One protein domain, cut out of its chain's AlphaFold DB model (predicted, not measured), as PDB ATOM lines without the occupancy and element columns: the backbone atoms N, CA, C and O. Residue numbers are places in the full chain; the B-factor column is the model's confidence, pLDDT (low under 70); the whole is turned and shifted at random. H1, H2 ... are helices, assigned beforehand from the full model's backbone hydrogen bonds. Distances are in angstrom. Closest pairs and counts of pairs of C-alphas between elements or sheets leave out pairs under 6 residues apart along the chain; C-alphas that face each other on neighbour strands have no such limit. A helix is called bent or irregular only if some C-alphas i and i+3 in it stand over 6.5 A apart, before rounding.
ATOM      1  N   ARG A  14     173.211 322.825 263.703       88.31
ATOM      2  CA  ARG A  14     173.149 322.435 265.120       88.31
ATOM      3  C   ARG A  14     173.828 321.091 265.386       88.31
ATOM      4  O   ARG A  14     174.571 320.984 266.356       88.31
ATOM      5  N   GLN A  15     173.611 320.087 264.532       89.12
ATOM      6  CA  GLN A  15     174.301 318.798 264.652       89.12
ATOM      7  C   GLN A  15     175.805 318.948 264.407       89.12
ATOM      8  O   GLN A  15     176.585 318.370 265.152       89.12
ATOM      9  N   ILE A  16     176.220 319.764 263.433       89.19
ATOM     10  CA  ILE A  16     177.645 320.037 263.183       89.19
ATOM     11  C   ILE A  16     178.280 320.707 264.410       89.19
ATOM     12  O   ILE A  16     179.298 320.231 264.901       89.19
ATOM     13  N   ALA A  17     177.642 321.740 264.972       89.94
ATOM     14  CA  ALA A  17     178.127 322.402 266.187       89.94
ATOM     15  C   ALA A  17     178.230 321.440 267.384       89.94
ATOM     16  O   ALA A  17     179.173 321.523 268.167       89.94
ATOM     17  N   LYS A  18     177.279 320.503 267.517       90.38
ATOM     18  CA  LYS A  18     177.324 319.436 268.525       90.38
ATOM     19  C   LYS A  18     178.524 318.506 268.297       90.38
ATOM     20  O   LYS A  18     179.258 318.211 269.234       90.38
ATOM     21  N   GLN A  19     178.786 318.115 267.052       89.12
ATOM     22  CA  GLN A  19     179.923 317.255 266.716       89.12
ATOM     23  C   GLN A  19     181.281 317.919 266.917       89.12
ATOM     24  O   GLN A  19     182.204 317.238 267.348       89.12
ATOM     25  N   CYS A  20     181.399 319.231 266.705       89.75
ATOM     26  CA  CYS A  20     182.615 319.973 267.049       89.75
ATOM     27  C   CYS A  20     182.951 319.921 268.551       89.75
ATOM     28  O   CYS A  20     184.068 320.260 268.915       89.75
ATOM     29  N   ARG A  21     182.007 319.530 269.423       88.62
ATOM     30  CA  ARG A  21     182.227 319.392 270.875       88.62
ATOM     31  C   ARG A  21     182.398 317.945 271.325       88.62
ATOM     32  O   ARG A  21     183.105 317.695 272.290       88.62
ATOM     33  N   GLU A  22     181.712 317.013 270.670       89.69
ATOM     34  CA  GLU A  22     181.614 315.621 271.128       89.69
ATOM     35  C   GLU A  22     182.498 314.651 270.333       89.69
ATOM     36  O   GLU A  22     182.856 313.592 270.841       89.69
ATOM     37  N   ASN A  23     182.840 314.974 269.080       88.75
ATOM     38  CA  ASN A  23     183.548 314.061 268.188       88.75
ATOM     39  C   ASN A  23     184.998 314.506 267.965       88.75
ATOM     40  O   ASN A  23     185.252 315.513 267.303       88.75
ATOM     41  N   ILE A  24     185.945 313.692 268.438       89.25
ATOM     42  CA  ILE A  24     187.394 313.938 268.348       89.25
ATOM     43  C   ILE A  24     187.850 314.158 266.897       89.25
ATOM     44  O   ILE A  24     188.669 315.038 266.636       89.25
ATOM     45  N   ASN A  25     187.281 313.431 265.931       91.25
ATOM     46  CA  ASN A  25     187.642 313.578 264.518       91.25
ATOM     47  C   ASN A  25     187.257 314.967 263.995       91.25
ATOM     48  O   ASN A  25     188.013 315.604 263.266       91.25
ATOM     49  N   VAL A  26     186.078 315.452 264.392       88.25
ATOM     50  CA  VAL A  26     185.583 316.773 263.990       88.25
ATOM     51  C   VAL A  26     186.332 317.878 264.733       88.25
ATOM     52  O   VAL A  26     186.628 318.907 264.133       88.25
ATOM     53  N   MET A  27     186.705 317.656 265.996       91.12
ATOM     54  CA  MET A  27     187.575 318.566 266.746       91.12
ATOM     55  C   MET A  27     188.934 318.727 266.060       91.12
ATOM     56  O   MET A  27     189.410 319.850 265.915       91.12
ATOM     57  N   TRP A  28     189.532 317.633 265.586       92.56
ATOM     58  CA  TRP A  28     190.794 317.682 264.852       92.56
ATOM     59  C   TRP A  28     190.656 318.449 263.529       92.56
ATOM     60  O   TRP A  28     191.436 319.360 263.266       92.56
ATOM     61  N   LEU A  29     189.609 318.163 262.745       89.62
ATOM     62  CA  LEU A  29     189.326 318.875 261.490       89.62
ATOM     63  C   LEU A  29     189.061 320.374 261.693       89.62
ATOM     64  O   LEU A  29     189.451 321.186 260.858       89.62
ATOM     65  N   ALA A  30     188.404 320.746 262.791       87.94
ATOM     66  CA  ALA A  30     188.116 322.137 263.130       87.94
ATOM     67  C   ALA A  30     189.289 322.852 263.828       87.94
ATOM     68  O   ALA A  30     189.149 324.014 264.204       87.94
ATOM     69  N   GLY A  31     190.426 322.181 264.054       91.38
ATOM     70  CA  GLY A  31     191.555 322.757 264.789       91.38
ATOM     71  C   GLY A  31     191.199 323.129 266.232       91.38
ATOM     72  O   GLY A  31     191.620 324.171 266.728       91.38
ATOM     73  N   ASN A  32     190.371 322.311 266.887       88.88
ATOM     74  CA  ASN A  32     189.813 322.527 268.224       88.88
ATOM     75  C   ASN A  32     188.962 323.809 268.370       88.88
ATOM     76  O   ASN A  32     188.676 324.250 269.483       88.88
ATOM     77  N   GLN A  33     188.533 324.421 267.260       89.19
ATOM     78  CA  GLN A  33     187.553 325.499 267.304       89.19
ATOM     79  C   GLN A  33     186.152 324.926 267.520       89.19
ATOM     80  O   GLN A  33     185.735 323.982 266.849       89.19
ATOM     81  N   THR A  34     185.387 325.548 268.417       89.31
ATOM     82  CA  THR A  34     183.997 325.166 268.705       89.31
ATOM     83  C   THR A  34     183.028 326.247 268.214       89.31
ATOM     84  O   THR A  34     182.496 327.013 269.027       89.31
ATOM     85  N   PRO A  35     182.801 326.370 266.892       87.88
ATOM     86  CA  PRO A  35     181.905 327.380 266.348       87.88
ATOM     87  C   PRO A  35     180.452 327.112 266.754       87.88
ATOM     88  O   PRO A  35     179.986 325.971 266.790       87.88
ATOM     89  N   ASP A  36     179.713 328.185 267.032       89.81
ATOM     90  CA  ASP A  36     178.278 328.094 267.285       89.81
ATOM     91  C   ASP A  36     177.490 327.821 265.990       89.81
ATOM     92  O   ASP A  36     177.933 328.135 264.878       89.81
ATOM     93  N   PHE A  37     176.276 327.275 266.125       88.88
ATOM     94  CA  PHE A  37     175.418 326.943 264.983       88.88
ATOM     95  C   PHE A  37     175.119 328.170 264.106       88.88
ATOM     96  O   PHE A  37     174.990 328.034 262.888       88.88
ATOM     97  N   ARG A  38     175.041 329.371 264.701       90.00
ATOM     98  CA  ARG A  38     174.836 330.635 263.975       90.00
ATOM     99  C   ARG A  38     176.013 330.963 263.065       90.00
ATOM    100  O   ARG A  38     175.802 331.336 261.914       90.00
ATOM    101  N   THR A  39     177.235 330.768 263.552       90.06
ATOM    102  CA  THR A  39     178.466 331.002 262.792       90.06
ATOM    103  C   THR A  39     178.562 330.052 261.603       90.06
ATOM    104  O   THR A  39     178.838 330.492 260.490       90.06
ATOM    105  N   ILE A  40     178.237 328.771 261.807       90.06
ATOM    106  CA  ILE A  40     178.198 327.769 260.730       90.06
ATOM    107  C   ILE A  40     177.147 328.145 259.678       90.06
ATOM    108  O   ILE A  40     177.408 328.062 258.479       90.06
ATOM    109  N   ASN A  41     175.964 328.588 260.108       90.06
ATOM    110  CA  ASN A  41     174.916 329.016 259.182       90.06
ATOM    111  C   ASN A  41     175.336 330.242 258.369       90.06
ATOM    112  O   ASN A  41     175.136 330.261 257.157       90.06
ATOM    113  N   LYS A  42     175.944 331.240 259.019       90.38
ATOM    114  CA  LYS A  42     176.447 332.448 258.360       90.38
ATOM    115  C   LYS A  42     177.530 332.109 257.336       90.38
ATOM    116  O   LYS A  42     177.475 332.564 256.201       90.38
ATOM    117  N   PHE A  43     178.461 331.231 257.705       88.88
ATOM    118  CA  PHE A  43     179.494 330.739 256.799       88.88
ATOM    119  C   PHE A  43     178.895 330.073 255.553       88.88
ATOM    120  O   PHE A  43     179.244 330.446 254.438       88.88
ATOM    121  N   ARG A  44     177.932 329.157 255.729       86.12
ATOM    122  CA  ARG A  44     177.255 328.471 254.614       86.12
ATOM    123  C   ARG A  44     176.410 329.412 253.752       86.12
ATOM    124  O   ARG A  44     176.302 329.198 252.552       86.12
ATOM    125  N   GLY A  45     175.771 330.402 254.369       85.69
ATOM    126  CA  GLY A  45     174.801 331.276 253.713       85.69
ATOM    127  C   GLY A  45     175.399 332.490 253.007       85.69
ATOM    128  O   GLY A  45     174.796 332.959 252.047       85.69
ATOM    129  N   GLU A  46     176.536 332.993 253.480       86.38
ATOM    130  CA  GLU A  46     177.153 334.222 252.966       86.38
ATOM    131  C   GLU A  46     178.496 333.944 252.295       86.38
ATOM    132  O   GLU A  46     178.716 334.376 251.175       86.38
ATOM    133  N   LYS A  47     179.398 333.207 252.958       82.75
ATOM    134  CA  LYS A  47     180.777 333.040 252.469       82.75
ATOM    135  C   LYS A  47     180.949 331.878 251.497       82.75
ATOM    136  O   LYS A  47     181.790 331.939 250.612       82.75
ATOM    137  N   LEU A  48     180.200 330.797 251.701       84.31
ATOM    138  CA  LEU A  48     180.383 329.553 250.955       84.31
ATOM    139  C   LEU A  48     179.611 329.528 249.627       84.31
ATOM    140  O   LEU A  48     179.978 328.756 248.751       84.31
ATOM    141  N   LYS A  49     178.539 330.318 249.480       82.50
ATOM    142  CA  LYS A  49     177.632 330.221 248.323       82.50
ATOM    143  C   LYS A  49     178.339 330.436 246.991       82.50
ATOM    144  O   LYS A  49     178.149 329.633 246.091       82.50
ATOM    145  N   ASP A  50     179.173 331.461 246.910       82.69
ATOM    146  CA  ASP A  50     179.812 331.818 245.644       82.69
ATOM    147  C   ASP A  50     181.034 330.921 245.378       82.69
ATOM    148  O   ASP A  50     181.287 330.496 244.257       82.69
ATOM    149  N   ALA A  51     181.759 330.545 246.438       85.50
ATOM    150  CA  ALA A  51     182.984 329.758 246.321       85.50
ATOM    151  C   ALA A  51     182.744 328.252 246.110       85.50
ATOM    152  O   ALA A  51     183.605 327.562 245.565       85.50
ATOM    153  N   ILE A  52     181.610 327.700 246.563       87.69
ATOM    154  CA  ILE A  52     181.401 326.245 246.533       87.69
ATOM    155  C   ILE A  52     181.318 325.696 245.111       87.69
ATOM    156  O   ILE A  52     181.837 324.609 244.861       87.69
ATOM    157  N   GLU A  53     180.711 326.439 244.187       85.44
ATOM    158  CA  GLU A  53     180.578 326.012 242.793       85.44
ATOM    159  C   GLU A  53     181.950 325.941 242.116       85.44
ATOM    160  O   GLU A  53     182.296 324.923 241.513       85.44
ATOM    161  N   GLU A  54     182.784 326.963 242.298       88.81
ATOM    162  CA  GLU A  54     184.140 327.003 241.743       88.81
ATOM    163  C   GLU A  54     185.040 325.906 242.329       88.81
ATOM    164  O   GLU A  54     185.752 325.200 241.600       88.81
ATOM    165  N   ILE A  55     184.985 325.710 243.650       88.94
ATOM    166  CA  ILE A  55     185.735 324.652 244.339       88.94
ATOM    167  C   ILE A  55     185.271 323.276 243.853       88.94
ATOM    168  O   ILE A  55     186.093 322.393 243.598       88.94
ATOM    169  N   PHE A  56     183.969 323.080 243.665       86.44
ATOM    170  CA  PHE A  56     183.440 321.819 243.162       86.44
ATOM    171  C   PHE A  56     183.910 321.543 241.729       86.44
ATOM    172  O   PHE A  56     184.451 320.470 241.452       86.44
ATOM    173  N   ILE A  57     183.799 322.528 240.835       87.75
ATOM    174  CA  ILE A  57     184.245 322.411 239.441       87.75
ATOM    175  C   ILE A  57     185.745 322.110 239.371       87.75
ATOM    176  O   ILE A  57     186.161 321.223 238.624       87.75
ATOM    177  N   SER A  58     186.569 322.824 240.140       88.94
ATOM    178  CA  SER A  58     188.018 322.594 240.166       88.94
ATOM    179  C   SER A  58     188.371 321.200 240.691       88.94
ATOM    180  O   SER A  58     189.222 320.524 240.110       88.94
ATOM    181  N   THR A  59     187.658 320.714 241.709       87.88
ATOM    182  CA  THR A  59     187.846 319.364 242.255       87.88
ATOM    183  C   THR A  59     187.481 318.288 241.229       87.88
ATOM    184  O   THR A  59     188.259 317.360 241.010       87.88
ATOM    185  N   VAL A  60     186.345 318.424 240.538       86.88
ATOM    186  CA  VAL A  60     185.928 317.475 239.487       86.88
ATOM    187  C   VAL A  60     186.909 317.490 238.315       86.88
ATOM    188  O   VAL A  60     187.300 316.428 237.829       86.88
ATOM    189  N   LYS A  61     187.373 318.673 237.890       87.19
ATOM    190  CA  LYS A  61     188.417 318.799 236.859       87.19
ATOM    191  C   LYS A  61     189.696 318.071 237.273       87.19
ATOM    192  O   LYS A  61     190.248 317.321 236.472       87.19
ATOM    193  N   LEU A  62     190.140 318.244 238.518       88.00
ATOM    194  CA  LEU A  62     191.331 317.576 239.041       88.00
ATOM    195  C   LEU A  62     191.176 316.048 239.053       88.00
ATOM    196  O   LEU A  62     192.101 315.332 238.672       88.00
ATOM    197  N   LEU A  63     190.013 315.543 239.465       85.38
ATOM    198  CA  LEU A  63     189.723 314.107 239.488       85.38
ATOM    199  C   LEU A  63     189.660 313.498 238.085       85.38
ATOM    200  O   LEU A  63     190.138 312.380 237.887       85.38
ATOM    201  N   ASN A  64     189.123 314.242 237.118       84.31
ATOM    202  CA  ASN A  64     189.095 313.840 235.718       84.31
ATOM    203  C   ASN A  64     190.514 313.761 235.129       84.31
ATOM    204  O   ASN A  64     190.869 312.763 234.515       84.31
ATOM    205  N   ILE A  65     191.365 314.764 235.386       83.94
ATOM    206  CA  ILE A  65     192.773 314.751 234.945       83.94
ATOM    207  C   ILE A  65     193.524 313.554 235.537       83.94
ATOM    208  O   ILE A  65     194.314 312.913 234.850       83.94
ATOM    209  N   LYS A  66     193.263 313.229 236.806       85.12
ATOM    210  CA  LYS A  66     193.875 312.080 237.484       85.12
ATOM    211  C   LYS A  66     193.284 310.724 237.068       85.12
ATOM    212  O   LYS A  66     193.753 309.701 237.554       85.12
ATOM    213  N   GLY A  67     192.266 310.698 236.204       82.50
ATOM    214  CA  GLY A  67     191.654 309.468 235.697       82.50
ATOM    215  C   GLY A  67     190.789 308.709 236.710       82.50
ATOM    216  O   GLY A  67     190.398 307.579 236.438       82.50
ATOM    217  N   PHE A  68     190.463 309.307 237.862       75.25
ATOM    218  CA  PHE A  68     189.585 308.681 238.862       75.25
ATOM    219  C   PHE A  68     188.104 308.739 238.471       75.25
ATOM    220  O   PHE A  68     187.299 307.975 239.000       75.25
ATOM    221  N   VAL A  69     187.734 309.653 237.570       70.81
ATOM    222  CA  VAL A  69     186.347 309.885 237.152       70.81
ATOM    223  C   VAL A  69     186.272 309.889 235.630       70.81
ATOM    224  O   VAL A  69     186.927 310.697 234.981       70.81
ATOM    225  N   SER A  70     185.445 309.012 235.060       66.94
ATOM    226  CA  SER A  70     185.096 309.029 233.639       66.94
ATOM    227  C   SER A  70     183.837 309.872 233.420       66.94
ATOM    228  O   SER A  70     182.724 309.460 233.731       66.94
ATOM    229  N   LEU A  71     184.005 311.070 232.851       62.31
ATOM    230  CA  LEU A  71     182.887 311.975 232.528       62.31
ATOM    231  C   LEU A  71     181.961 311.445 231.415       62.31
ATOM    232  O   LEU A  71     180.912 312.025 231.163       62.31
ATOM    233  N   GLU A  72     182.330 310.343 230.759       60.66
ATOM    234  CA  GLU A  72     181.536 309.699 229.706       60.66
ATOM    235  C   GLU A  72     180.233 309.078 230.241       60.66
ATOM    236  O   GLU A  72     179.239 308.987 229.521       60.66
ATOM    237  N   LYS A  73     180.202 308.687 231.522       57.19
ATOM    238  CA  LYS A  73     179.007 308.151 232.186       57.19
ATOM    239  C   LYS A  73     178.530 309.144 233.238       57.19
ATOM    240  O   LYS A  73     178.849 309.025 234.419       57.19
ATOM    241  N   TYR A  74     177.760 310.135 232.801       55.91
ATOM    242  CA  TYR A  74     177.083 311.054 233.709       55.91
ATOM    243  C   TYR A  74     175.916 310.331 234.394       55.91
ATOM    244  O   TYR A  74     174.813 310.223 233.858       55.91
ATOM    245  N   PHE A  75     176.171 309.785 235.583       53.72
ATOM    246  CA  PHE A  75     175.111 309.312 236.461       53.72
ATOM    247  C   PHE A  75     174.494 310.534 237.134       53.72
ATOM    248  O   PHE A  75     175.064 311.100 238.064       53.72
ATOM    249  N   VAL A  76     173.325 310.957 236.654       54.31
ATOM    250  CA  VAL A  76     172.466 311.868 237.414       54.31
ATOM    251  C   VAL A  76     172.024 311.099 238.657       54.31
ATOM    252  O   VAL A  76     171.062 310.326 238.607       54.31
ATOM    253  N   ASP A  77     172.760 311.256 239.759       63.16
ATOM    254  CA  ASP A  77     172.410 310.681 241.062       63.16
ATOM    255  C   ASP A  77     171.198 311.429 241.635       63.16
ATOM    256  O   ASP A  77     171.268 312.350 242.444       63.16
ATOM    257  N   GLY A  78     170.063 311.085 241.047       40.31
ATOM    258  CA  GLY A  78     168.763 311.724 241.167       40.31
ATOM    259  C   GLY A  78     167.695 310.931 240.417       40.31
ATOM    260  O   GLY A  78     166.509 311.068 240.714       40.31
ATOM    261  N   THR A  79     168.081 310.018 239.513       47.84
ATOM    262  CA  THR A  79     167.198 308.914 239.131       47.84
ATOM    263  C   THR A  79     167.043 307.985 240.321       47.84
ATOM    264  O   THR A  79     167.787 307.026 240.510       47.84
ATOM    265  N   LYS A  80     166.020 308.271 241.121       44.53
ATOM    266  CA  LYS A  80     165.350 307.283 241.950       44.53
ATOM    267  C   LYS A  80     164.809 306.228 240.985       44.53
ATOM    268  O   LYS A  80     163.690 306.333 240.500       44.53
ATOM    269  N   VAL A  81     165.651 305.270 240.598       50.56
ATOM    270  CA  VAL A  81     165.173 304.038 239.984       50.56
ATOM    271  C   VAL A  81     164.370 303.407 241.095       50.56
ATOM    272  O   VAL A  81     164.939 302.935 242.077       50.56
ATOM    273  N   GLU A  82     163.053 303.553 241.014       42.53
ATOM    274  CA  GLU A  82     162.143 302.975 241.980       42.53
ATOM    275  C   GLU A  82     162.343 301.464 241.915       42.53
ATOM    276  O   GLU A  82     161.793 300.763 241.068       42.53
ATOM    277  N   SER A  83     163.223 300.964 242.782       40.56
ATOM    278  CA  SER A  83     163.288 299.563 243.145       40.56
ATOM    279  C   SER A  83     161.863 299.152 243.477       40.56
ATOM    280  O   SER A  83     161.241 299.815 244.307       40.56
ATOM    281  N   ALA A  84     161.355 298.126 242.795       50.69
ATOM    282  CA  ALA A  84     159.978 297.646 242.848       50.69
ATOM    283  C   ALA A  84     159.433 297.535 244.287       50.69
ATOM    284  O   ALA A  84     159.496 296.485 244.920       50.69
ATOM    285  N   SER A  85     158.905 298.636 244.817       46.28
ATOM    286  CA  SER A  85     158.408 298.726 246.187       46.28
ATOM    287  C   SER A  85     157.240 299.708 246.266       46.28
ATOM    288  O   SER A  85     157.178 300.582 247.119       46.28
ATOM    289  N   ASN A  86     156.294 299.562 245.338       42.44
ATOM    290  CA  ASN A  86     154.870 299.665 245.642       42.44
ATOM    291  C   ASN A  86     154.081 298.933 244.543       42.44
ATOM    292  O   ASN A  86     154.262 299.201 243.359       42.44
ATOM    293  N   LYS A  87     153.207 297.990 244.917       46.47
ATOM    294  CA  LYS A  87     152.425 297.163 243.975       46.47
ATOM    295  C   LYS A  87     151.319 297.941 243.235       46.47
ATOM    296  O   LYS A  87     150.668 297.360 242.375       46.47
ATOM    297  N   TYR A  88     151.115 299.233 243.528       41.81
ATOM    298  CA  TYR A  88     149.977 300.013 243.022       41.81
ATOM    299  C   TYR A  88     150.298 301.493 242.760       41.81
ATOM    300  O   TYR A  88     149.713 302.385 243.371       41.81
ATOM    301  N   THR A  89     151.203 301.800 241.833       47.94
ATOM    302  CA  THR A  89     151.345 303.182 241.339       47.94
ATOM    303  C   THR A  89     151.354 303.161 239.819       47.94
ATOM    304  O   THR A  89     152.346 302.829 239.178       47.94
ATOM    305  N   PHE A  90     150.190 303.432 239.228       53.09
ATOM    306  CA  PHE A  90     150.010 303.447 237.780       53.09
ATOM    307  C   PHE A  90     150.662 304.717 237.219       53.09
ATOM    308  O   PHE A  90     150.059 305.790 237.198       53.09
ATOM    309  N   VAL A  91     151.924 304.618 236.805       56.59
ATOM    310  CA  VAL A  91     152.626 305.707 236.117       56.59
ATOM    311  C   VAL A  91     152.412 305.542 234.613       56.59
ATOM    312  O   VAL A  91     152.699 304.495 234.032       56.59
ATOM    313  N   TRP A  92     151.878 306.572 233.956       55.84
ATOM    314  CA  TRP A  92     151.563 306.541 232.527       55.84
ATOM    315  C   TRP A  92     152.833 306.336 231.682       55.84
ATOM    316  O   TRP A  92     153.691 307.216 231.622       55.84
ATOM    317  N   LYS A  93     152.923 305.205 230.963       59.91
ATOM    318  CA  LYS A  93     154.057 304.819 230.090       59.91
ATOM    319  C   LYS A  93     154.530 305.949 229.159       59.91
ATOM    320  O   LYS A  93     155.727 306.160 228.987       59.91
ATOM    321  N   LYS A  94     153.593 306.746 228.633       62.75
ATOM    322  CA  LYS A  94     153.889 307.908 227.774       62.75
ATOM    323  C   LYS A  94     154.697 309.006 228.480       62.75
ATOM    324  O   LYS A  94     155.526 309.645 227.839       62.75
ATOM    325  N   ALA A  95     154.473 309.237 229.775       62.16
ATOM    326  CA  ALA A  95     155.214 310.238 230.542       62.16
ATOM    327  C   ALA A  95     156.661 309.784 230.797       62.16
ATOM    328  O   ALA A  95     157.592 310.579 230.654       62.16
ATOM    329  N   VAL A  96     156.851 308.491 231.078       61.72
ATOM    330  CA  VAL A  96     158.175 307.877 231.266       61.72
ATOM    331  C   VAL A  96     158.983 307.915 229.967       61.72
ATOM    332  O   VAL A  96     160.126 308.368 229.977       61.72
ATOM    333  N   GLU A  97     158.378 307.541 228.833       66.44
ATOM    334  CA  GLU A  97     159.021 307.609 227.510       66.44
ATOM    335  C   GLU A  97     159.363 309.045 227.089       66.44
ATOM    336  O   GLU A  97     160.395 309.286 226.463       66.44
ATOM    337  N   LYS A  98     158.514 310.024 227.423       65.94
ATOM    338  CA  LYS A  98     158.772 311.436 227.107       65.94
ATOM    339  C   LYS A  98     159.956 311.985 227.908       65.94
ATOM    340  O   LYS A  98     160.781 312.696 227.339       65.94
ATOM    341  N   ASN A  99     160.054 311.642 229.193       63.91
ATOM    342  CA  ASN A  99     161.140 312.103 230.059       63.91
ATOM    343  C   ASN A  99     162.483 311.451 229.705       63.91
ATOM    344  O   ASN A  99     163.472 312.166 229.553       63.91
ATOM    345  N   THR A 100     162.508 310.139 229.448       58.78
ATOM    346  CA  THR A 100     163.728 309.446 228.984       58.78
ATOM    347  C   THR A 100     164.227 310.000 227.649       58.78
ATOM    348  O   THR A 100     165.407 310.314 227.523       58.78
ATOM    349  N   LYS A 101     163.331 310.240 226.679       61.88
ATOM    350  CA  LYS A 101     163.684 310.872 225.391       61.88
ATOM    351  C   LYS A 101     164.160 312.324 225.513       61.88
ATOM    352  O   LYS A 101     164.759 312.840 224.572       61.88
ATOM    353  N   LYS A 102     163.824 313.028 226.597       61.44
ATOM    354  CA  LYS A 102     164.321 314.388 226.856       61.44
ATOM    355  C   LYS A 102     165.736 314.333 227.436       61.44
ATOM    356  O   LYS A 102     166.599 315.077 226.990       61.44
ATOM    357  N   GLN A 103     165.989 313.400 228.353       57.31
ATOM    358  CA  GLN A 103     167.317 313.173 228.931       57.31
ATOM    359  C   GLN A 103     168.353 312.710 227.904       57.31
ATOM    360  O   GLN A 103     169.468 313.218 227.915       57.31
ATOM    361  N   THR A 104     167.986 311.827 226.970       55.34
ATOM    362  CA  THR A 104     168.913 311.389 225.910       55.34
ATOM    363  C   THR A 104     169.245 312.483 224.896       55.34
ATOM    364  O   THR A 104     170.318 312.456 224.307       55.34
ATOM    365  N   ARG A 105     168.349 313.456 224.673       54.44
ATOM    366  CA  ARG A 105     168.629 314.595 223.784       54.44
ATOM    367  C   ARG A 105     169.654 315.544 224.391       54.44
ATOM    368  O   ARG A 105     170.611 315.891 223.715       54.44
ATOM    369  N   HIS A 106     169.503 315.875 225.673       56.00
ATOM    370  CA  HIS A 106     170.454 316.744 226.366       56.00
ATOM    371  C   HIS A 106     171.860 316.127 226.440       56.00
ATOM    372  O   HIS A 106     172.838 316.826 226.190       56.00
ATOM    373  N   SER A 107     171.982 314.810 226.658       50.19
ATOM    374  CA  SER A 107     173.296 314.147 226.653       50.19
ATOM    375  C   SER A 107     173.952 314.092 225.262       50.19
ATOM    376  O   SER A 107     175.178 314.154 225.147       50.19
ATOM    377  N   MET A 108     173.162 314.011 224.184       45.72
ATOM    378  CA  MET A 108     173.686 314.083 222.813       45.72
ATOM    379  C   MET A 108     174.082 315.508 222.395       45.72
ATOM    380  O   MET A 108     175.049 315.681 221.657       45.72
ATOM    381  N   GLU A 109     173.392 316.533 222.899       49.16
ATOM    382  CA  GLU A 109     173.749 317.942 222.678       49.16
ATOM    383  C   GLU A 109     175.052 318.319 223.409       49.16
ATOM    384  O   GLU A 109     175.940 318.937 222.821       49.16
ATOM    385  N   GLU A 110     175.231 317.873 224.656       51.69
ATOM    386  CA  GLU A 110     176.451 318.126 225.439       51.69
ATOM    387  C   GLU A 110     177.698 317.446 224.844       51.69
ATOM    388  O   GLU A 110     178.780 318.042 224.791       51.69
ATOM    389  N   THR A 111     177.553 316.220 224.330       49.94
ATOM    390  CA  THR A 111     178.652 315.494 223.663       49.94
ATOM    391  C   THR A 111     179.023 316.101 222.306       49.94
ATOM    392  O   THR A 111     180.201 316.093 221.938       49.94
ATOM    393  N   ALA A 112     178.065 316.695 221.582       48.50
ATOM    394  CA  ALA A 112     178.335 317.420 220.339       48.50
ATOM    395  C   ALA A 112     179.149 318.707 220.585       48.50
ATOM    396  O   ALA A 112     180.134 318.954 219.887       48.50
ATOM    397  N   ILE A 113     178.814 319.471 221.633       53.62
ATOM    398  CA  ILE A 113     179.532 320.701 222.014       53.62
ATOM    399  C   ILE A 113     180.979 320.395 222.440       53.62
ATOM    400  O   ILE A 113     181.913 321.099 222.044       53.62
ATOM    401  N   GLN A 114     181.209 319.307 223.185       45.59
ATOM    402  CA  GLN A 114     182.564 318.899 223.589       45.59
ATOM    403  C   GLN A 114     183.428 318.415 222.418       45.59
ATOM    404  O   GLN A 114     184.644 318.621 222.428       45.59
ATOM    405  N   LYS A 115     182.826 317.815 221.382       52.69
ATOM    406  CA  LYS A 115     183.553 317.394 220.176       52.69
ATOM    407  C   LYS A 115     184.006 318.594 219.335       52.69
ATOM    408  O   LYS A 115     185.084 318.539 218.752       52.69
ATOM    409  N   GLN A 116     183.241 319.687 219.345       45.12
ATOM    410  CA  GLN A 116     183.536 320.913 218.595       45.12
ATOM    411  C   GLN A 116     184.666 321.760 219.214       45.12
ATOM    412  O   GLN A 116     185.386 322.434 218.485       45.12
ATOM    413  N   MET A 117     184.885 321.689 220.536       45.25
ATOM    414  CA  MET A 117     186.008 322.382 221.198       45.25
ATOM    415  C   MET A 117     187.343 321.615 221.159       45.25
ATOM    416  O   MET A 117     188.380 322.191 221.481       45.25
ATOM    417  N   LYS A 118     187.356 320.330 220.769       49.84
ATOM    418  CA  LYS A 118     188.567 319.481 220.787       49.84
ATOM    419  C   LYS A 118     189.269 319.341 219.423       49.84
ATOM    420  O   LYS A 118     190.317 318.708 219.356       49.84
TER     421      LYS A 118
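What this domain is: This is residues 14 to 118 of the 124 residues of the protein "Transposase" of Treponema sp. RCC2812 (UniProt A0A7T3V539). A long helix sharply bent in two, H3, reaches from a small head of two short helices, H1 and H2, at its first end to a long loop at its other end, and beyond that loop a lone straight helix, H4, touches no other helix. The loop, residues 66 to 92, runs far out and turns back into H4, and the whole is an open, sprawling model with few contacts between helices. The printed part has 105 residues with four named helices, in the order H1, H2, H3, H4, and no named strand; its class is all helix. It is extended, with a radius of gyration of the C-alphas of 21.2 A, and flat, spanning 54 by 48 by 26 A.

How they stand to each other: H3, residues 37 to 65, was assigned as one helix by its hydrogen bonds but is bent: C-alphas 47 and 50 are 7.0 A apart. Its arms, H3a with residues 37 to 47 and H3b with residues 50 to 65, stand about perpendicular, at 74 degrees. H3b is itself irregular, with C-alphas 50 and 53 6.51 A apart. H1, residues 14 to 22, and H3a touch only at their ends, where the closest C-alphas, those of Arg 14 and Phe 37, are 5.0 A apart; they run opposite ways at a steep tilt of 61 degrees. H1 and H2, residues 24 to 29, touch only at the corner by their link, with the C-alphas of Cys 20 and Met 27 closest at 5.2 A. They run opposite ways at a steep tilt of 69 degrees, only just short of about perpendicular. H2 and H3a are apart. H4, residues 93 to 117, is apart from H1, H2, H3a and H3b. Every O i to N i+4 pair is within hydrogen-bond range in H2 and H3a; the counts are 4 of 5 in H1, 11 of 12 in H3b and 20 of 21 in H4.

Where its parts are: H3a measures 14.9 A from first to last C-alpha and begins at C-alpha 37, (175.418, 326.943, 264.983). H3b measures 24.0 A and ends at C-alpha 65, (192.773, 314.751, 234.945). H1 measures 12.4 A and H2 8.7 A. H4 measures 37.5 A and ends at C-alpha 117, (186.008, 322.382, 221.198).

The domain as a whole: The two C-alphas farthest apart, those of Asn 32 and Lys 94, are 56.0 A apart. The link from H1 to H2 is tight, the link from H2 to H3 is short, and the link from H3 to H4 is long, with 27 residues. Residues 75 to 106, of which 93 to 106 belong to H4, stand free. The printed part has no cut. Its mean pLDDT is 71.5, and 49 residues, 70 to 118, are under 70; the mean of H4 is 55.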